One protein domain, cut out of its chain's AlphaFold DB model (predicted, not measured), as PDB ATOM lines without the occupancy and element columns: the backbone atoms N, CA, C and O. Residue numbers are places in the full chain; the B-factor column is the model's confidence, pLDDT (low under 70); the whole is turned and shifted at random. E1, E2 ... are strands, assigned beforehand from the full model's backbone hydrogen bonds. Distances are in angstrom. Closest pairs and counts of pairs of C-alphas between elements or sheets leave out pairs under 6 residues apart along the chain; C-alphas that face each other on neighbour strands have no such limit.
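This is residues 112 to 178, 188 to 237 and 261 to 285 of the 531 residues of an uncharacterized protein of Hyaloscypha bicolor E (UniProt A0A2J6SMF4). With little regular structure, a strongly twisted sheet has E2 and two small strand pairs, E1 with E8 and E5 with E9, loosely over one face; residues 134 to 143 stick out. The printed part has 142 residues, 43 in nine named strands, E1 to E9 in order: all strand. The sheet, E4 E3 E6 E7, is antiparallel. The whole is compact, radius of gyration of the C-alphas 15.3 A, spanning 47 by 33 by 24 A.

E1, residues 118 to 120, is parallel to its neighbour E8, residues 233 to 235; N 119 and O 233 are 2.9 A apart. E2, residues 129 to 132, pairs with no named strand. E3, residues 147 to 154, forms a hairpin with E4, residues 167 to 171; N 151 and O 170 are 3.1 A apart. E5, residues 191 to 194, is antiparallel to E9, residues 281 to 284; N 192 and O 283 are 3.0 A apart. E6, residues 208 to 215, is antiparallel to E3, with N 150 and O 212 2.8 A apart, and forms a hairpin with E7, residues 225 to 228, with N 226 and O 213 2.8 A apart.

E1 begins at C-alpha 118 (-6.399, -8.741, 62.701). E3 is 21.6 A long and E6 22.5 A. E9 ends at C-alpha 284 (-24.182, -9.694, 78.716).

Cuts leave 19.8 A between C-alphas 178 and 188 and 27.6 A between 237 and 261. Links E2 to E3, E3 to E4 and E5 to E6 are long. Mean pLDDT of the printed part is 70.7; 72 residues are under 70, among them 268 to 285.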
ATOM      1  N   LYS A 112     -10.457 -17.141  78.956       73.81
ATOM      2  CA  LYS A 112     -10.414 -17.729  77.620       73.81
ATOM      3  C   LYS A 112     -10.588 -16.605  76.617       73.81
ATOM      4  O   LYS A 112     -11.619 -15.933  76.574       73.81
ATOM      5  N   TRP A 113      -9.554 -16.413  75.814       73.25
ATOM      6  CA  TRP A 113      -9.542 -15.425  74.753       73.25
ATOM      7  C   TRP A 113      -9.816 -16.098  73.420       73.25
ATOM      8  O   TRP A 113      -9.206 -17.118  73.100       73.25
ATOM      9  N   VAL A 114     -10.698 -15.505  72.622       75.50
ATOM     10  CA  VAL A 114     -10.797 -15.857  71.207       75.50
ATOM     11  C   VAL A 114      -9.657 -15.144  70.483       75.50
ATOM     12  O   VAL A 114      -9.470 -13.938  70.640       75.50
ATOM     13  N   ALA A 115      -8.847 -15.897  69.738       67.75
ATOM     14  CA  ALA A 115      -7.706 -15.345  69.018       67.75
ATOM     15  C   ALA A 115      -8.170 -14.362  67.934       67.75
ATOM     16  O   ALA A 115      -8.812 -14.755  66.961       67.75
ATOM     17  N   LEU A 116      -7.800 -13.093  68.093       70.44
ATOM     18  CA  LEU A 116      -7.912 -12.074  67.056       70.44
ATOM     19  C   LEU A 116      -6.555 -11.943  66.396       70.44
ATOM     20  O   LEU A 116      -5.589 -11.575  67.050       70.44
ATOM     21  N   SER A 117      -6.469 -12.255  65.108       73.62
ATOM     22  CA  SER A 117      -5.229 -12.015  64.370       73.62
ATOM     23  C   SER A 117      -5.174 -10.586  63.824       73.62
ATOM     24  O   SER A 117      -4.113  -9.973  63.849       73.62
ATOM     25  N   HIS A 118      -6.306 -10.049  63.354       78.19
ATOM     26  CA  HIS A 118      -6.399  -8.741  62.701       78.19
ATOM     27  C   HIS A 118      -7.660  -8.009  63.174       78.19
ATOM     28  O   HIS A 118      -8.742  -8.593  63.176       78.19
ATOM     29  N   TYR A 119      -7.521  -6.739  63.557       79.69
ATOM     30  CA  TYR A 119      -8.633  -5.839  63.865       79.69
ATOM     31  C   TYR A 119      -8.669  -4.700  62.843       79.69
ATOM     32  O   TYR A 119      -7.646  -4.059  62.583       79.69
ATOM     33  N   ARG A 120      -9.850  -4.426  62.283       79.69
ATOM     34  CA  ARG A 120     -10.070  -3.344  61.320       79.69
ATOM     35  C   ARG A 120     -10.828  -2.190  61.949       79.69
ATOM     36  O   ARG A 120     -11.907  -2.388  62.495       79.69
ATOM     37  N   ALA A 121     -10.294  -0.979  61.817       76.25
ATOM     38  CA  ALA A 121     -10.955   0.214  62.341       76.25
ATOM     39  C   ALA A 121     -12.231   0.601  61.558       76.25
ATOM     40  O   ALA A 121     -13.157   1.157  62.135       76.25
ATOM     41  N   ASP A 122     -12.304   0.305  60.254       76.12
ATOM     42  CA  ASP A 122     -13.460   0.590  59.381       76.12
ATOM     43  C   ASP A 122     -14.622  -0.393  59.562       76.12
ATOM     44  O   ASP A 122     -15.775  -0.054  59.294       76.12
ATOM     45  N   LYS A 123     -14.323  -1.614  60.003       77.75
ATOM     46  CA  LYS A 123     -15.307  -2.659  60.261       77.75
ATOM     47  C   LYS A 123     -14.927  -3.360  61.564       77.75
ATOM     48  O   LYS A 123     -14.237  -4.378  61.504       77.75
ATOM     49  N   PRO A 124     -15.320  -2.798  62.721       67.12
ATOM     50  CA  PRO A 124     -14.985  -3.390  64.004       67.12
ATOM     51  C   PRO A 124     -15.665  -4.756  64.092       67.12
ATOM     52  O   PRO A 124     -16.887  -4.848  64.199       67.12
ATOM     53  N   ASP A 125     -14.873  -5.821  63.989       70.00
ATOM     54  CA  ASP A 125     -15.342  -7.153  64.336       70.00
ATOM     55  C   ASP A 125     -15.401  -7.230  65.873       70.00
ATOM     56  O   ASP A 125     -14.419  -6.873  66.540       70.00
ATOM     57  N   PRO A 126     -16.535  -7.655  66.460       66.81
ATOM     58  CA  PRO A 126     -16.694  -7.676  67.905       66.81
ATOM     59  C   PRO A 126     -15.690  -8.644  68.538       66.81
ATOM     60  O   PRO A 126     -15.549  -9.801  68.128       66.81
ATOM     61  N   VAL A 127     -14.994  -8.164  69.565       64.75
ATOM     62  CA  VAL A 127     -13.992  -8.935  70.304       64.75
ATOM     63  C   VAL A 127     -14.663  -9.704  71.437       64.75
ATOM     64  O   VAL A 127     -14.800  -9.221  72.556       64.75
ATOM     65  N   SER A 128     -15.055 -10.945  71.167       65.81
ATOM     66  CA  SER A 128     -15.627 -11.819  72.195       65.81
ATOM     67  C   SER A 128     -14.537 -12.391  73.106       65.81
ATOM     68  O   SER A 128     -13.634 -13.092  72.645       65.81
ATOM     69  N   TYR A 129     -14.643 -12.161  74.414       66.19
ATOM     70  CA  TYR A 129     -13.840 -12.856  75.421       66.19
ATOM     71  C   TYR A 129     -14.742 -13.449  76.501       66.19
ATOM     72  O   TYR A 129     -15.828 -12.941  76.757       66.19
ATOM     73  N   GLN A 130     -14.283 -14.511  77.161       64.75
ATOM     74  CA  GLN A 130     -14.980 -15.102  78.301       64.75
ATOM     75  C   GLN A 130     -14.104 -14.913  79.544       64.75
ATOM     76  O   GLN A 130     -13.050 -15.546  79.681       64.75
ATOM     77  N   ILE A 131     -14.517 -14.013  80.443       65.06
ATOM     78  CA  ILE A 131     -13.910 -13.917  81.776       65.06
ATOM     79  C   ILE A 131     -14.573 -14.985  82.633       65.06
ATOM     80  O   ILE A 131     -15.754 -14.873  82.958       65.06
ATOM     81  N   LEU A 132     -13.815 -16.011  83.015       64.94
ATOM     82  CA  LEU A 132     -14.247 -16.901  84.082       64.94
ATOM     83  C   LEU A 132     -13.937 -16.164  85.383       64.94
ATOM     84  O   LEU A 132     -12.793 -16.121  85.843       64.94
ATOM     85  N   PHE A 133     -14.945 -15.490  85.934       61.00
ATOM     86  CA  PHE A 133     -14.808 -14.909  87.260       61.00
ATOM     87  C   PHE A 133     -14.592 -16.053  88.258       61.00
ATOM     88  O   PHE A 133     -15.314 -17.052  88.194       61.00
ATOM     89  N   PRO A 134     -13.613 -15.948  89.176       53.91
ATOM     90  CA  PRO A 134     -13.511 -16.923  90.246       53.91
ATOM     91  C   PRO A 134     -14.829 -16.921  91.035       53.91
ATOM     92  O   PRO A 134     -15.434 -15.855  91.199       53.91
ATOM     93  N   PRO A 135     -15.288 -18.087  91.523       49.31
ATOM     94  CA  PRO A 135     -16.520 -18.169  92.291       49.31
ATOM     95  C   PRO A 135     -16.454 -17.174  93.449       49.31
ATOM     96  O   PRO A 135     -15.466 -17.124  94.189       49.31
ATOM     97  N   VAL A 136     -17.500 -16.352  93.569       55.62
ATOM     98  CA  VAL A 136     -17.663 -15.386  94.656       55.62
ATOM     99  C   VAL A 136     -17.404 -16.123  95.967       55.62
ATOM    100  O   VAL A 136     -18.018 -17.155  96.237       55.62
ATOM    101  N   SER A 137     -16.447 -15.631  96.761       47.03
ATOM    102  CA  SER A 137     -16.141 -16.219  98.067       47.03
ATOM    103  C   SER A 137     -17.446 -16.359  98.859       47.03
ATOM    104  O   SER A 137     -18.186 -15.382  98.993       47.03
ATOM    105  N   SER A 138     -17.698 -17.551  99.407       49.84
ATOM    106  CA  SER A 138     -18.927 -17.969 100.111       49.84
ATOM    107  C   SER A 138     -19.395 -17.042 101.239       49.84
ATOM    108  O   SER A 138     -20.481 -17.214 101.779       49.84
ATOM    109  N   ASN A 139     -18.577 -16.065 101.618       64.62
ATOM    110  CA  ASN A 139     -18.851 -15.119 102.688       64.62
ATOM    111  C   ASN A 139     -19.693 -13.909 102.239       64.62
ATOM    112  O   ASN A 139     -19.845 -12.979 103.024       64.62
ATOM    113  N   GLY A 140     -20.190 -13.866 100.995       58.78
ATOM    114  CA  GLY A 140     -21.100 -12.817 100.498       58.78
ATOM    115  C   GLY A 140     -20.485 -11.417 100.362       58.78
ATOM    116  O   GLY A 140     -21.069 -10.538  99.735       58.78
ATOM    117  N   ASN A 141     -19.277 -11.202 100.883       60.16
ATOM    118  CA  ASN A 141     -18.493 -10.013 100.604       60.16
ATOM    119  C   ASN A 141     -17.875 -10.163  99.216       60.16
ATOM    120  O   ASN A 141     -16.823 -10.791  99.056       60.16
ATOM    121  N   LEU A 142     -18.545  -9.579  98.221       55.47
ATOM    122  CA  LEU A 142     -17.949  -9.261  96.928       55.47
ATOM    123  C   LEU A 142     -16.579  -8.638  97.195       55.47
ATOM    124  O   LEU A 142     -16.466  -7.649  97.927       55.47
ATOM    125  N   SER A 143     -15.522  -9.246  96.654       57.94
ATOM    126  CA  SER A 143     -14.211  -8.617  96.730       57.94
ATOM    127  C   SER A 143     -14.343  -7.239  96.062       57.94
ATOM    128  O   SER A 143     -14.932  -7.163  94.981       57.94
ATOM    129  N   PRO A 144     -13.826  -6.152  96.658       60.66
ATOM    130  CA  PRO A 144     -13.984  -4.786  96.137       60.66
ATOM    131  C   PRO A 144     -13.264  -4.554  94.794       60.66
ATOM    132  O   PRO A 144     -13.164  -3.432  94.306       60.66
ATOM    133  N   PHE A 145     -12.728  -5.614  94.205       65.12
ATOM    134  CA  PHE A 145     -11.864  -5.606  93.053       65.12
ATOM    135  C   PHE A 145     -12.672  -5.954  91.807       65.12
ATOM    136  O   PHE A 145     -12.829  -7.118  91.448       65.12
ATOM    137  N   SER A 146     -13.201  -4.928  91.142       76.31
ATOM    138  CA  SER A 146     -13.645  -5.073  89.754       76.31
ATOM    139  C   SER A 146     -12.397  -5.168  88.871       76.31
ATOM    140  O   SER A 146     -11.592  -4.238  88.915       76.31
ATOM    141  N   PRO A 147     -12.179  -6.253  88.110       79.44
ATOM    142  CA  PRO A 147     -11.069  -6.296  87.170       79.44
ATOM    143  C   PRO A 147     -11.240  -5.183  86.134       79.44
ATOM    144  O   PRO A 147     -12.353  -4.868  85.713       79.44
ATOM    145  N   VAL A 148     -10.126  -4.581  85.741       84.19
ATOM    146  CA  VAL A 148     -10.090  -3.520  84.741       84.19
ATOM    147  C   VAL A 148      -9.394  -4.064  83.507       84.19
ATOM    148  O   VAL A 148      -8.314  -4.654  83.598       84.19
ATOM    149  N   LEU A 149     -10.039  -3.877  82.358       87.44
ATOM    150  CA  LEU A 149      -9.502  -4.276  81.070       87.44
ATOM    151  C   LEU A 149      -8.703  -3.120  80.466       87.44
ATOM    152  O   LEU A 149      -9.213  -2.017  80.261       87.44
ATOM    153  N   PHE A 150      -7.445  -3.404  80.160       88.81
ATOM    154  CA  PHE A 150      -6.527  -2.487  79.510       88.81
ATOM    155  C   PHE A 150      -6.207  -2.980  78.102       88.81
ATOM    156  O   PHE A 150      -5.981  -4.173  77.888       88.81
ATOM    157  N   VAL A 151      -6.144  -2.054  77.145       90.19
ATOM    158  CA  VAL A 151      -5.537  -2.310  75.833       90.19
ATOM    159  C   VAL A 151      -4.116  -1.785  75.878       90.19
ATOM    160  O   VAL A 151      -3.910  -0.587  76.087       90.19
ATOM    161  N   CYS A 152      -3.149  -2.677  75.701       89.94
ATOM    162  CA  CYS A 152      -1.734  -2.354  75.754       89.94
ATOM    163  C   CYS A 152      -1.138  -2.409  74.348       89.94
ATOM    164  O   CYS A 152      -1.279  -3.404  73.642       89.94
ATOM    165  N   GLN A 153      -0.447  -1.342  73.955       89.19
ATOM    166  CA  GLN A 153       0.307  -1.263  72.704       89.19
ATOM    167  C   GLN A 153       1.796  -1.433  72.982       89.19
ATOM    168  O   GLN A 153       2.316  -0.771  73.877       89.19
ATOM    169  N   THR A 154       2.498  -2.241  72.190       85.44
ATOM    170  CA  THR A 154       3.964  -2.325  72.231       85.44
ATOM    171  C   THR A 154       4.587  -1.699  70.991       85.44
ATOM    172  O   THR A 154       4.113  -1.902  69.873       85.44
ATOM    173  N   SER A 155       5.642  -0.906  71.188       78.81
ATOM    174  CA  SER A 155       6.444  -0.316  70.106       78.81
ATOM    175  C   SER A 155       7.567  -1.237  69.619       78.81
ATOM    176  O   SER A 155       8.165  -0.970  68.578       78.81
ATOM    177  N   GLY A 156       7.865  -2.307  70.365       70.69
ATOM    178  CA  GLY A 156       8.859  -3.307  69.990       70.69
ATOM    179  C   GLY A 156       8.292  -4.293  68.975       70.69
ATOM    180  O   GLY A 156       7.159  -4.748  69.116       70.69
ATOM    181  N   GLY A 157       9.084  -4.643  67.960       70.88
ATOM    182  CA  GLY A 157       8.768  -5.780  67.098       70.88
ATOM    183  C   GLY A 157       8.628  -7.082  67.901       70.88
ATOM    184  O   GLY A 157       9.022  -7.154  69.068       70.88
ATOM    185  N   LEU A 158       8.082  -8.111  67.249       67.31
ATOM    186  CA  LEU A 158       7.788  -9.443  67.803       67.31
ATOM    187  C   LEU A 158       8.886 -10.034  68.703       67.31
ATOM    188  O   LEU A 158       8.575 -10.683  69.697       67.31
ATOM    189  N   ASP A 159      10.152  -9.759  68.397       69.44
ATOM    190  CA  ASP A 159      11.296 -10.447  68.999       69.44
ATOM    191  C   ASP A 159      11.752  -9.885  70.359       69.44
ATOM    192  O   ASP A 159      12.612 -10.474  71.014       69.44
ATOM    193  N   HIS A 160      11.202  -8.752  70.820       63.09
ATOM    194  CA  HIS A 160      11.712  -8.060  72.012       63.09
ATOM    195  C   HIS A 160      10.611  -7.496  72.916       63.09
ATOM    196  O   HIS A 160      10.605  -6.310  73.247       63.09
ATOM    197  N   MET A 161       9.689  -8.343  73.381       67.31
ATOM    198  CA  MET A 161       8.869  -7.984  74.542       67.31
ATOM    199  C   MET A 161       9.678  -8.124  75.820       67.31
ATOM    200  O   MET A 161       9.899  -9.215  76.336       67.31
ATOM    201  N   THR A 162      10.113  -6.988  76.346       73.94
ATOM    202  CA  THR A 162      10.734  -6.917  77.665       73.94
ATOM    203  C   THR A 162       9.950  -5.942  78.534       73.94
ATOM    204  O   THR A 162       9.204  -5.099  78.034       73.94
ATOM    205  N   SER A 163      10.149  -6.003  79.849       69.25
ATOM    206  CA  SER A 163       9.618  -5.003  80.785       69.25
ATOM    207  C   SER A 163      10.085  -3.568  80.488       69.25
ATOM    208  O   SER A 163       9.538  -2.629  81.057       69.25
ATOM    209  N   SER A 164      11.073  -3.387  79.599       66.88
ATOM    210  CA  SER A 164      11.573  -2.078  79.167       66.88
ATOM    211  C   SER A 164      10.777  -1.436  78.026       66.88
ATOM    212  O   SER A 164      11.019  -0.273  77.702       66.88
ATOM    213  N   ASN A 165       9.823  -2.152  77.421       73.62
ATOM    214  CA  ASN A 165       9.016  -1.588  76.344       73.62
ATOM    215  C   ASN A 165       8.125  -0.463  76.896       73.62
ATOM    216  O   ASN A 165       7.612  -0.537  78.011       73.62
ATOM    217  N   THR A 166       7.933   0.592  76.108       68.75
ATOM    218  CA  THR A 166       6.966   1.650  76.416       68.75
ATOM    219  C   THR A 166       5.585   1.202  75.970       68.75
ATOM    220  O   THR A 166       5.419   0.837  74.803       68.75
ATOM    221  N   TRP A 167       4.601   1.276  76.864       77.62
ATOM    222  CA  TRP A 167       3.241   0.837  76.572       77.62
ATOM    223  C   TRP A 167       2.287   2.032  76.524       77.62
ATOM    224  O   TRP A 167       2.259   2.861  77.436       77.62
ATOM    225  N   ALA A 168       1.492   2.133  75.458       77.12
ATOM    226  CA  ALA A 168       0.301   2.978  75.480       77.12
ATOM    227  C   ALA A 168      -0.845   2.152  76.061       77.12
ATOM    228  O   ALA A 168      -1.027   0.994  75.680       77.12
ATOM    229  N   ILE A 169      -1.560   2.731  77.020       78.31
ATOM    230  CA  ILE A 169      -2.568   2.027  77.807       78.31
ATOM    231  C   ILE A 169      -3.875   2.787  77.666       78.31
ATOM    232  O   ILE A 169      -3.967   3.943  78.082       78.31
ATOM    233  N   ALA A 170      -4.884   2.128  77.107       79.88
ATOM    234  CA  ALA A 170      -6.252   2.613  77.183       79.88
ATOM    235  C   ALA A 170      -6.989   1.897  78.308       79.88
ATOM    236  O   ALA A 170      -7.071   0.668  78.324       79.88
ATOM    237  N   HIS A 171      -7.541   2.683  79.227       79.06
ATOM    238  CA  HIS A 171      -8.497   2.204  80.209       79.06
ATOM    239  C   HIS A 171      -9.854   2.016  79.531       79.06
ATOM    240  O   HIS A 171     -10.404   2.981  78.994       79.06
ATOM    241  N   ILE A 172     -10.398   0.802  79.570       76.31
ATOM    242  CA  ILE A 172     -11.790   0.573  79.191       76.31
ATOM    243  C   ILE A 172     -12.615   0.826  80.455       76.31
ATOM    244  O   ILE A 172     -12.505   0.045  81.403       76.31
ATOM    245  N   PRO A 173     -13.372   1.941  80.529       72.88
ATOM    246  CA  PRO A 173     -14.152   2.254  81.715       72.88
ATOM    247  C   PRO A 173     -15.061   1.081  82.049       72.88
ATOM    248  O   PRO A 173     -15.656   0.488  81.154       72.88
ATOM    249  N   ASN A 174     -15.123   0.741  83.336       62.25
ATOM    250  CA  ASN A 174     -15.970  -0.329  83.833       62.25
ATOM    251  C   ASN A 174     -17.409  -0.068  83.365       62.25
ATOM    252  O   ASN A 174     -18.042   0.885  83.818       62.25
ATOM    253  N   VAL A 175     -17.885  -0.877  82.417       52.25
ATOM    254  CA  VAL A 175     -19.216  -0.732  81.809       52.25
ATOM    255  C   VAL A 175     -20.275  -1.463  82.625       52.25
ATOM    256  O   VAL A 175     -21.375  -1.691  82.127       52.25
ATOM    257  N   ASN A 176     -19.972  -1.802  83.885       52.16
ATOM    258  CA  ASN A 176     -20.999  -2.049  84.882       52.16
ATOM    259  C   ASN A 176     -21.839  -0.769  85.001       52.16
ATOM    260  O   ASN A 176     -21.620   0.062  85.880       52.16
ATOM    261  N   GLY A 177     -22.814  -0.607  84.106       49.44
ATOM    262  CA  GLY A 177     -24.045   0.065  84.469       49.44
ATOM    263  C   GLY A 177     -24.536  -0.586  85.756       49.44
ATOM    264  O   GLY A 177     -24.283  -1.771  85.974       49.44
ATOM    265  N   ASP A 178     -25.191   0.184  86.614       44.19
ATOM    266  CA  ASP A 178     -25.626  -0.200  87.963       44.19
ATOM    267  C   ASP A 178     -26.617  -1.392  88.026       44.19
ATOM    268  O   ASP A 178     -27.389  -1.509  88.973       44.19
ATOM    269  N   GLU A 188     -22.593 -19.551  84.385       58.06
ATOM    270  CA  GLU A 188     -21.497 -19.067  83.537       58.06
ATOM    271  C   GLU A 188     -22.012 -17.944  82.622       58.06
ATOM    272  O   GLU A 188     -22.621 -18.188  81.579       58.06
ATOM    273  N   GLN A 189     -21.829 -16.689  83.035       57.34
ATOM    274  CA  GLN A 189     -22.242 -15.548  82.237       57.34
ATOM    275  C   GLN A 189     -21.183 -15.299  81.174       57.34
ATOM    276  O   GLN A 189     -20.105 -14.760  81.438       57.34
ATOM    277  N   ASN A 190     -21.526 -15.656  79.941       60.59
ATOM    278  CA  ASN A 190     -20.785 -15.221  78.771       60.59
ATOM    279  C   ASN A 190     -21.061 -13.730  78.566       60.59
ATOM    280  O   ASN A 190     -22.080 -13.328  78.005       60.59
ATOM    281  N   SER A 191     -20.159 -12.906  79.086       58.94
ATOM    282  CA  SER A 191     -20.178 -11.468  78.848       58.94
ATOM    283  C   SER A 191     -19.462 -11.178  77.538       58.94
ATOM    284  O   SER A 191     -18.277 -11.472  77.419       58.94
ATOM    285  N   PHE A 192     -20.156 -10.594  76.563       60.56
ATOM    286  CA  PHE A 192     -19.534 -10.118  75.333       60.56
ATOM    287  C   PHE A 192     -19.201  -8.635  75.500       60.56
ATOM    288  O   PHE A 192     -20.073  -7.846  75.858       60.56
ATOM    289  N   LEU A 193     -17.951  -8.239  75.262       64.94
ATOM    290  CA  LEU A 193     -17.572  -6.829  75.196       64.94
ATOM    291  C   LEU A 193     -17.352  -6.452  73.737       64.94
ATOM    292  O   LEU A 193     -16.419  -6.938  73.107       64.94
ATOM    293  N   ASP A 194     -18.164  -5.539  73.220       63.56
ATOM    294  CA  ASP A 194     -17.880  -4.913  71.937       63.56
ATOM    295  C   ASP A 194     -17.006  -3.671  72.166       63.56
ATOM    296  O   ASP A 194     -17.394  -2.723  72.860       63.56
ATOM    297  N   ILE A 195     -15.786  -3.701  71.628       66.50
ATOM    298  CA  ILE A 195     -14.814  -2.614  71.752       66.50
ATOM    299  C   ILE A 195     -14.807  -1.839  70.439       66.50
ATOM    300  O   ILE A 195     -14.193  -2.255  69.454       66.50
ATOM    301  N   GLN A 196     -15.427  -0.660  70.454       66.00
ATOM    302  CA  GLN A 196     -15.284   0.305  69.370       66.00
ATOM    303  C   GLN A 196     -14.081   1.212  69.643       66.00
ATOM    304  O   GLN A 196     -14.052   2.011  70.584       66.00
ATOM    305  N   LEU A 197     -13.040   1.055  68.828       65.12
ATOM    306  CA  LEU A 197     -11.896   1.957  68.810       65.12
ATOM    307  C   LEU A 197     -12.249   3.162  67.936       65.12
ATOM    308  O   LEU A 197     -12.672   3.011  66.795       65.12
ATOM    309  N   SER A 198     -12.101   4.374  68.474       63.09
ATOM    310  CA  SER A 198     -12.415   5.589  67.717       63.09
ATOM    311  C   SER A 198     -11.406   5.831  66.583       63.09
ATOM    312  O   SER A 198     -10.210   5.593  66.749       63.09
ATOM    313  N   ASN A 199     -11.868   6.367  65.445       58.56
ATOM    314  CA  ASN A 199     -11.049   6.602  64.239       58.56
ATOM    315  C   ASN A 199      -9.859   7.568  64.433       58.56
ATOM    316  O   ASN A 199      -9.085   7.779  63.503       58.56
ATOM    317  N   SER A 200      -9.703   8.198  65.601       59.41
ATOM    318  CA  SER A 200      -8.625   9.156  65.869       59.41
ATOM    319  C   SER A 200      -7.354   8.531  66.449       59.41
ATOM    320  O   SER A 200      -6.387   9.256  66.700       59.41
ATOM    321  N   VAL A 201      -7.310   7.211  66.662       63.81
ATOM    322  CA  VAL A 201      -6.090   6.558  67.151       63.81
ATOM    323  C   VAL A 201      -5.041   6.569  66.038       63.81
ATOM    324  O   VAL A 201      -5.177   5.894  65.022       63.81
ATOM    325  N   THR A 202      -3.967   7.338  66.233       67.19
ATOM    326  CA  THR A 202      -2.790   7.276  65.355       67.19
ATOM    327  C   THR A 202      -2.018   6.010  65.697       67.19
ATOM    328  O   THR A 202      -1.158   5.995  66.578       67.19
ATOM    329  N   VAL A 203      -2.387   4.915  65.043       74.69
ATOM    330  CA  VAL A 203      -1.759   3.614  65.243       74.69
ATOM    331  C   VAL A 203      -0.451   3.578  64.458       74.69
ATOM    332  O   VAL A 203      -0.435   3.840  63.257       74.69
ATOM    333  N   ASN A 204       0.658   3.232  65.112       80.56
ATOM    334  CA  ASN A 204       1.837   2.804  64.366       80.56
ATOM    335  C   ASN A 204       1.488   1.449  63.716       80.56
ATOM    336  O   ASN A 204       1.157   0.526  64.461       80.56
ATOM    337  N   PRO A 205       1.543   1.300  62.378       79.31
ATOM    338  CA  PRO A 205       1.140   0.066  61.695       79.31
ATOM    339  C   PRO A 205       1.996  -1.149  62.081       79.31
ATOM    340  O   PRO A 205       1.596  -2.282  61.845       79.31
ATOM    341  N   SER A 206       3.169  -0.927  62.678       82.31
ATOM    342  CA  SER A 206       4.044  -1.988  63.187       82.31
ATOM    343  C   SER A 206       3.819  -2.311  64.665       82.31
ATOM    344  O   SER A 206       4.538  -3.138  65.219       82.31
ATOM    345  N   ALA A 207       2.871  -1.644  65.327       86.06
ATOM    346  CA  ALA A 207       2.585  -1.908  66.725       86.06
ATOM    347  C   ALA A 207       1.685  -3.133  66.883       86.06
ATOM    348  O   ALA A 207       0.688  -3.293  66.176       86.06
ATOM    349  N   MET A 208       2.018  -3.960  67.869       88.69
ATOM    350  CA  MET A 208       1.144  -5.034  68.317       88.69
ATOM    351  C   MET A 208       0.369  -4.600  69.550       88.69
ATOM    352  O   MET A 208       0.879  -3.884  70.420       88.69
ATOM    353  N   PHE A 209      -0.863  -5.074  69.619       90.88
ATOM    354  CA  PHE A 209      -1.796  -4.831  70.700       90.88
ATOM    355  C   PHE A 209      -2.082  -6.139  71.413       90.88
ATOM    356  O   PHE A 209      -2.057  -7.201  70.802       90.88
ATOM    357  N   PHE A 210      -2.355  -6.067  72.705       91.94
ATOM    358  CA  PHE A 210      -2.885  -7.179  73.482       91.94
ATOM    359  C   PHE A 210      -3.766  -6.623  74.593       91.94
ATOM    360  O   PHE A 210      -3.659  -5.456  74.989       91.94
ATOM    361  N   PHE A 211      -4.644  -7.476  75.101       91.50
ATOM    362  CA  PHE A 211      -5.466  -7.149  76.252       91.50
ATOM    363  C   PHE A 211      -4.753  -7.541  77.542       91.50
ATOM    364  O   PHE A 211      -4.117  -8.588  77.616       91.50
ATOM    365  N   CYS A 212      -4.880  -6.716  78.571       91.50
ATOM    366  CA  CYS A 212      -4.392  -7.000  79.911       91.50
ATOM    367  C   CYS A 212      -5.546  -6.834  80.895       91.50
ATOM    368  O   CYS A 212      -6.123  -5.751  80.991       91.50
ATOM    369  N   LEU A 213      -5.873  -7.887  81.648       89.25
ATOM    370  CA  LEU A 213      -6.714  -7.738  82.832       89.25
ATOM    371  C   LEU A 213      -5.808  -7.491  84.019       89.25
ATOM    372  O   LEU A 213      -4.985  -8.340  84.367       89.25
ATOM    373  N   ALA A 214      -5.990  -6.354  84.672       88.25
ATOM    374  CA  ALA A 214      -5.361  -6.095  85.952       88.25
ATOM    375  C   ALA A 214      -6.421  -5.827  87.011       88.25
ATOM    376  O   ALA A 214      -7.555  -5.430  86.730       88.25
ATOM    377  N   ASN A 215      -6.040  -6.073  88.257       84.50
ATOM    378  CA  ASN A 215      -6.871  -5.679  89.374       84.50
ATOM    379  C   ASN A 215      -6.953  -4.142  89.417       84.50
ATOM    380  O   ASN A 215      -5.948  -3.482  89.145       84.50
ATOM    381  N   ASN A 216      -8.121  -3.579  89.742       77.06
ATOM    382  CA  ASN A 216      -8.294  -2.139  89.922       77.06
ATOM    383  C   ASN A 216      -7.452  -1.665  91.109       77.06
ATOM    384  O   ASN A 216      -7.907  -1.610  92.254       77.06
ATOM    385  N   THR A 217      -6.187  -1.360  90.852       70.31
ATOM    386  CA  THR A 217      -5.355  -0.646  91.799       70.31
ATOM    387  C   THR A 217      -5.662   0.828  91.639       70.31
ATOM    388  O   THR A 217      -5.662   1.366  90.538       70.31
ATOM    389  N   THR A 218      -5.857   1.511  92.761       61.78
ATOM    390  CA  THR A 218      -6.099   2.962  92.831       61.78
ATOM    391  C   THR A 218      -4.990   3.799  92.173       61.78
ATOM    392  O   THR A 218      -5.144   5.005  92.010       61.78
ATOM    393  N   TYR A 219      -3.880   3.164  91.789       67.00
ATOM    394  CA  TYR A 219      -2.720   3.761  91.151       67.00
ATOM    395  C   TYR A 219      -2.537   3.163  89.753       67.00
ATOM    396  O   TYR A 219      -2.202   1.986  89.615       67.00
ATOM    397  N   ILE A 220      -2.735   3.993  88.728       69.00
ATOM    398  CA  ILE A 220      -2.495   3.650  87.314       69.00
ATOM    399  C   ILE A 220      -0.989   3.454  87.053       69.00
ATOM    400  O   ILE A 220      -0.601   2.723  86.147       69.00
ATOM    401  N   ASP A 221      -0.131   4.044  87.890       70.50
ATOM    402  CA  ASP A 221       1.324   4.078  87.699       70.50
ATOM    403  C   ASP A 221       2.015   2.719  87.877       70.50
ATOM    404  O   ASP A 221       3.175   2.562  87.497       70.50
ATOM    405  N   ARG A 222       1.338   1.742  88.494       74.81
ATOM    406  CA  ARG A 222       1.853   0.382  88.694       74.81
ATOM    407  C   ARG A 222       0.708  -0.614  88.717       74.81
ATOM    408  O   ARG A 222       0.226  -0.971  89.791       74.81
ATOM    409  N   PHE A 223       0.318  -1.106  87.551       81.62
ATOM    410  CA  PHE A 223      -0.522  -2.294  87.485       81.62
ATOM    411  C   PHE A 223       0.279  -3.508  87.031       81.62
ATOM    412  O   PHE A 223       1.284  -3.415  86.324       81.62
ATOM    413  N   VAL A 224      -0.182  -4.659  87.504       85.75
ATOM    414  CA  VAL A 224       0.329  -5.973  87.144       85.75
ATOM    415  C   VAL A 224      -0.807  -6.710  86.456       85.75
ATOM    416  O   VAL A 224      -1.860  -6.937  87.057       85.75
ATOM    417  N   CYS A 225      -0.598  -7.064  85.193       88.38
ATOM    418  CA  CYS A 225      -1.544  -7.878  84.447       88.38
ATOM    419  C   CYS A 225      -1.631  -9.263  85.092       88.38
ATOM    420  O   CYS A 225      -0.629  -9.964  85.235       88.38
ATOM    421  N   SER A 226      -2.836  -9.631  85.512       87.31
ATOM    422  CA  SER A 226      -3.152 -10.952  86.056       87.31
ATOM    423  C   SER A 226      -3.370 -11.966  84.938       87.31
ATOM    424  O   SER A 226      -2.999 -13.126  85.080       87.31
ATOM    425  N   SER A 227      -3.922 -11.516  83.811       87.19
ATOM    426  CA  SER A 227      -4.001 -12.293  82.582       87.19
ATOM    427  C   SER A 227      -3.749 -11.408  81.367       87.19
ATOM    428  O   SER A 227      -3.951 -10.188  81.405       87.19
ATOM    429  N   TYR A 228      -3.286 -12.041  80.293       88.56
ATOM    430  CA  TYR A 228      -3.019 -11.384  79.023       88.56
ATOM    431  C   TYR A 228      -3.813 -12.084  77.922       88.56
ATOM    432  O   TYR A 228      -3.983 -13.306  77.952       88.56
ATOM    433  N   GLY A 229      -4.316 -11.294  76.984       89.75
ATOM    434  CA  GLY A 229      -4.940 -11.768  75.761       89.75
ATOM    435  C   GLY A 229      -3.929 -11.993  74.636       89.75
ATOM    436  O   GLY A 229      -2.769 -11.593  74.748       89.75
ATOM    437  N   PRO A 230      -4.371 -12.618  73.534       88.38
ATOM    438  CA  PRO A 230      -3.561 -12.824  72.344       88.38
ATOM    439  C   PRO A 230      -3.178 -11.487  71.706       88.38
ATOM    440  O   PRO A 230      -3.893 -10.488  71.833       88.38
ATOM    441  N   PHE A 231      -2.054 -11.492  70.991       88.44
ATOM    442  CA  PHE A 231      -1.620 -10.338  70.218       88.44
ATOM    443  C   PHE A 231      -2.472 -10.164  68.966       88.44
ATOM    444  O   PHE A 231      -2.777 -11.138  68.281       88.44
ATOM    445  N   PHE A 232      -2.782  -8.914  68.647       89.81
ATOM    446  CA  PHE A 232      -3.475  -8.523  67.429       89.81
ATOM    447  C   PHE A 232      -2.868  -7.239  66.859       89.81
ATOM    448  O   PHE A 232      -2.255  -6.440  67.571       89.81
ATOM    449  N   THR A 233      -3.038  -7.028  65.559       88.19
ATOM    450  CA  THR A 233      -2.677  -5.775  64.885       88.19
ATOM    451  C   THR A 233      -3.934  -4.989  64.542       88.19
ATOM    452  O   THR A 233      -4.956  -5.575  64.182       88.19
ATOM    453  N   ILE A 234      -3.857  -3.662  64.638       86.12
ATOM    454  CA  ILE A 234      -4.930  -2.764  64.202       86.12
ATOM    455  C   ILE A 234      -4.535  -2.189  62.843       86.12
ATOM    456  O   ILE A 234      -3.562  -1.439  62.742       86.12
ATOM    457  N   GLU A 235      -5.290  -2.526  61.800       85.50
ATOM    458  CA  GLU A 235      -5.152  -1.887  60.492       85.50
ATOM    459  C   GLU A 235      -5.864  -0.529  60.522       85.50
ATOM    460  O   GLU A 235      -7.072  -0.443  60.765       85.50
ATOM    461  N   ALA A 236      -5.110   0.549  60.290       78.94
ATOM    462  CA  ALA A 236      -5.686   1.879  60.135       78.94
ATOM    463  C   ALA A 236      -6.597   1.902  58.899       78.94
ATOM    464  O   ALA A 236      -6.191   1.434  57.831       78.94
ATOM    465  N   SER A 237      -7.811   2.461  59.019       71.62
ATOM    466  CA  SER A 237      -8.677   2.610  57.850       71.62
ATOM    467  C   SER A 237      -7.995   3.548  56.855       71.62
ATOM    468  O   SER A 237      -7.671   4.703  57.142       71.62
ATOM    469  N   MET A 261       3.496 -15.951  74.631       67.44
ATOM    470  CA  MET A 261       3.123 -14.933  75.603       67.44
ATOM    471  C   MET A 261       4.198 -14.849  76.699       67.44
ATOM    472  O   MET A 261       4.637 -15.893  77.194       67.44
ATOM    473  N   PRO A 262       4.641 -13.643  77.104       67.88
ATOM    474  CA  PRO A 262       5.684 -13.516  78.110       67.88
ATOM    475  C   PRO A 262       5.242 -14.177  79.419       67.88
ATOM    476  O   PRO A 262       4.228 -13.816  80.010       67.88
ATOM    477  N   THR A 263       6.025 -15.149  79.889       70.56
ATOM    478  CA  THR A 263       5.804 -15.828  81.179       70.56
ATOM    479  C   THR A 263       6.253 -14.977  82.366       70.56
ATOM    480  O   THR A 263       5.890 -15.243  83.511       70.56
ATOM    481  N   THR A 264       7.040 -13.932  82.110       73.31
ATOM    482  CA  THR A 264       7.462 -12.959  83.113       73.31
ATOM    483  C   THR A 264       6.388 -11.907  83.324       73.31
ATOM    484  O   THR A 264       5.898 -11.315  82.364       73.31
ATOM    485  N   VAL A 265       6.091 -11.616  84.588       71.00
ATOM    486  CA  VAL A 265       5.203 -10.520  84.980       71.00
ATOM    487  C   VAL A 265       5.685  -9.209  84.347       71.00
ATOM    488  O   VAL A 265       6.772  -8.722  84.666       71.00
ATOM    489  N   LEU A 266       4.885  -8.634  83.449       72.62
ATOM    490  CA  LEU A 266       5.165  -7.333  82.856       72.62
ATOM    491  C   LEU A 266       4.815  -6.248  83.877       72.62
ATOM    492  O   LEU A 266       3.658  -6.084  84.261       72.62
ATOM    493  N   SER A 267       5.826  -5.512  84.337       70.12
ATOM    494  CA  SER A 267       5.619  -4.302  85.131       70.12
ATOM    495  C   SER A 267       5.619  -3.109  84.188       70.12
ATOM    496  O   SER A 267       6.651  -2.768  83.610       70.12
ATOM    497  N   ILE A 268       4.453  -2.497  84.010       67.69
ATOM    498  CA  ILE A 268       4.323  -1.318  83.161       67.69
ATOM    499  C   ILE A 268       4.663  -0.095  84.009       67.69
ATOM    500  O   ILE A 268       3.982   0.204  84.985       67.69
ATOM    501  N   THR A 269       5.768   0.569  83.665       63.50
ATOM    502  CA  THR A 269       6.344   1.677  84.448       63.50
ATOM    503  C   THR A 269       6.057   3.057  83.861       63.50
ATOM    504  O   THR A 269       6.305   4.066  84.519       63.50
ATOM    505  N   SER A 270       5.524   3.123  82.638       64.44
ATOM    506  CA  SER A 270       5.183   4.374  81.961       64.44
ATOM    507  C   SER A 270       3.871   4.233  81.202       64.44
ATOM    508  O   SER A 270       3.713   3.285  80.431       64.44
ATOM    509  N   PHE A 271       2.975   5.202  81.372       65.56
ATOM    510  CA  PHE A 271       1.735   5.316  80.615       65.56
ATOM    511  C   PHE A 271       1.826   6.494  79.642       65.56
ATOM    512  O   PHE A 271       2.367   7.551  79.964       65.56
ATOM    513  N   SER A 272       1.261   6.329  78.448       65.00
ATOM    514  CA  SER A 272       0.944   7.452  77.567       65.00
ATOM    515  C   SER A 272      -0.529   7.379  77.182       65.00
ATOM    516  O   SER A 272      -1.033   6.311  76.831       65.00
ATOM    517  N   SER A 273      -1.230   8.511  77.251       63.00
ATOM    518  CA  SER A 273      -2.657   8.632  76.911       63.00
ATOM    519  C   SER A 273      -2.906   8.638  75.392       63.00
ATOM    520  O   SER A 273      -3.755   9.377  74.904       63.00
ATOM    521  N   GLY A 274      -2.132   7.863  74.627       61.94
ATOM    522  CA  GLY A 274      -2.161   7.879  73.161       61.94
ATOM    523  C   GLY A 274      -3.385   7.202  72.539       61.94
ATOM    524  O   GLY A 274      -3.659   7.410  71.361       61.94
ATOM    525  N   ILE A 275      -4.128   6.405  73.312       65.69
ATOM    526  CA  ILE A 275      -5.271   5.624  72.830       65.69
ATOM    527  C   ILE A 275      -6.506   6.015  73.645       65.69
ATOM    528  O   ILE A 275      -6.537   5.831  74.862       65.69
ATOM    529  N   SER A 276      -7.531   6.539  72.970       62.78
ATOM    530  CA  SER A 276      -8.842   6.820  73.563       62.78
ATOM    531  C   SER A 276      -9.866   5.824  73.021       62.78
ATOM    532  O   SER A 276     -10.191   5.840  71.832       62.78
ATOM    533  N   VAL A 277     -10.390   4.968  73.897       62.38
ATOM    534  CA  VAL A 277     -11.514   4.073  73.587       62.38
ATOM    535  C   VAL A 277     -12.805   4.858  73.815       62.38
ATOM    536  O   VAL A 277     -13.005   5.417  74.892       62.38
ATOM    537  N   VAL A 278     -13.669   4.939  72.802       59.75
ATOM    538  CA  VAL A 278     -14.953   5.650  72.882       59.75
ATOM    539  C   VAL A 278     -16.052   4.663  72.511       59.75
ATOM    540  O   VAL A 278     -16.060   4.171  71.392       59.75
ATOM    541  N   GLY A 279     -16.987   4.403  73.429       55.34
ATOM    542  CA  GLY A 279     -18.184   3.608  73.123       55.34
ATOM    543  C   GLY A 279     -18.052   2.093  73.302       55.34
ATOM    544  O   GLY A 279     -18.745   1.345  72.621       55.34
ATOM    545  N   ALA A 280     -17.200   1.620  74.217       54.44
ATOM    546  CA  ALA A 280     -17.190   0.205  74.584       54.44
ATOM    547  C   ALA A 280     -18.543  -0.189  75.211       54.44
ATOM    548  O   ALA A 280     -18.972   0.431  76.186       54.44
ATOM    549  N   THR A 281     -19.211  -1.199  74.650       53.06
ATOM    550  CA  THR A 281     -20.520  -1.673  75.125       53.06
ATOM    551  C   THR A 281     -20.397  -3.132  75.546       53.06
ATOM    552  O   THR A 281     -20.026  -3.980  74.740       53.06
ATOM    553  N   ILE A 282     -20.703  -3.447  76.809       54.16
ATOM    554  CA  ILE A 282     -20.814  -4.840  77.263       54.16
ATOM    555  C   ILE A 282     -22.239  -5.305  76.990       54.16
ATOM    556  O   ILE A 282     -23.187  -4.762  77.552       54.16
ATOM    557  N   THR A 283     -22.390  -6.326  76.154       51.94
ATOM    558  CA  THR A 283     -23.645  -7.068  76.022       51.94
ATOM    559  C   THR A 283     -23.497  -8.379  76.784       51.94
ATOM    560  O   THR A 283     -22.876  -9.331  76.315       51.94
ATOM    561  N   ALA A 284     -24.045  -8.435  77.997       47.69
ATOM    562  CA  ALA A 284     -24.182  -9.694  78.716       47.69
ATOM    563  C   ALA A 284     -25.364 -10.462  78.115       47.69
ATOM    564  O   ALA A 284     -26.511 -10.025  78.215       47.69
ATOM    565  N   THR A 285     -25.102 -11.597  77.468       45.12
ATOM    566  CA  THR A 285     -26.183 -12.488  77.038       45.12
ATOM    567  C   THR A 285     -26.508 -13.408  78.205       45.12
ATOM    568  O   THR A 285     -25.760 -14.341  78.494       45.12
TER     569      THR A 285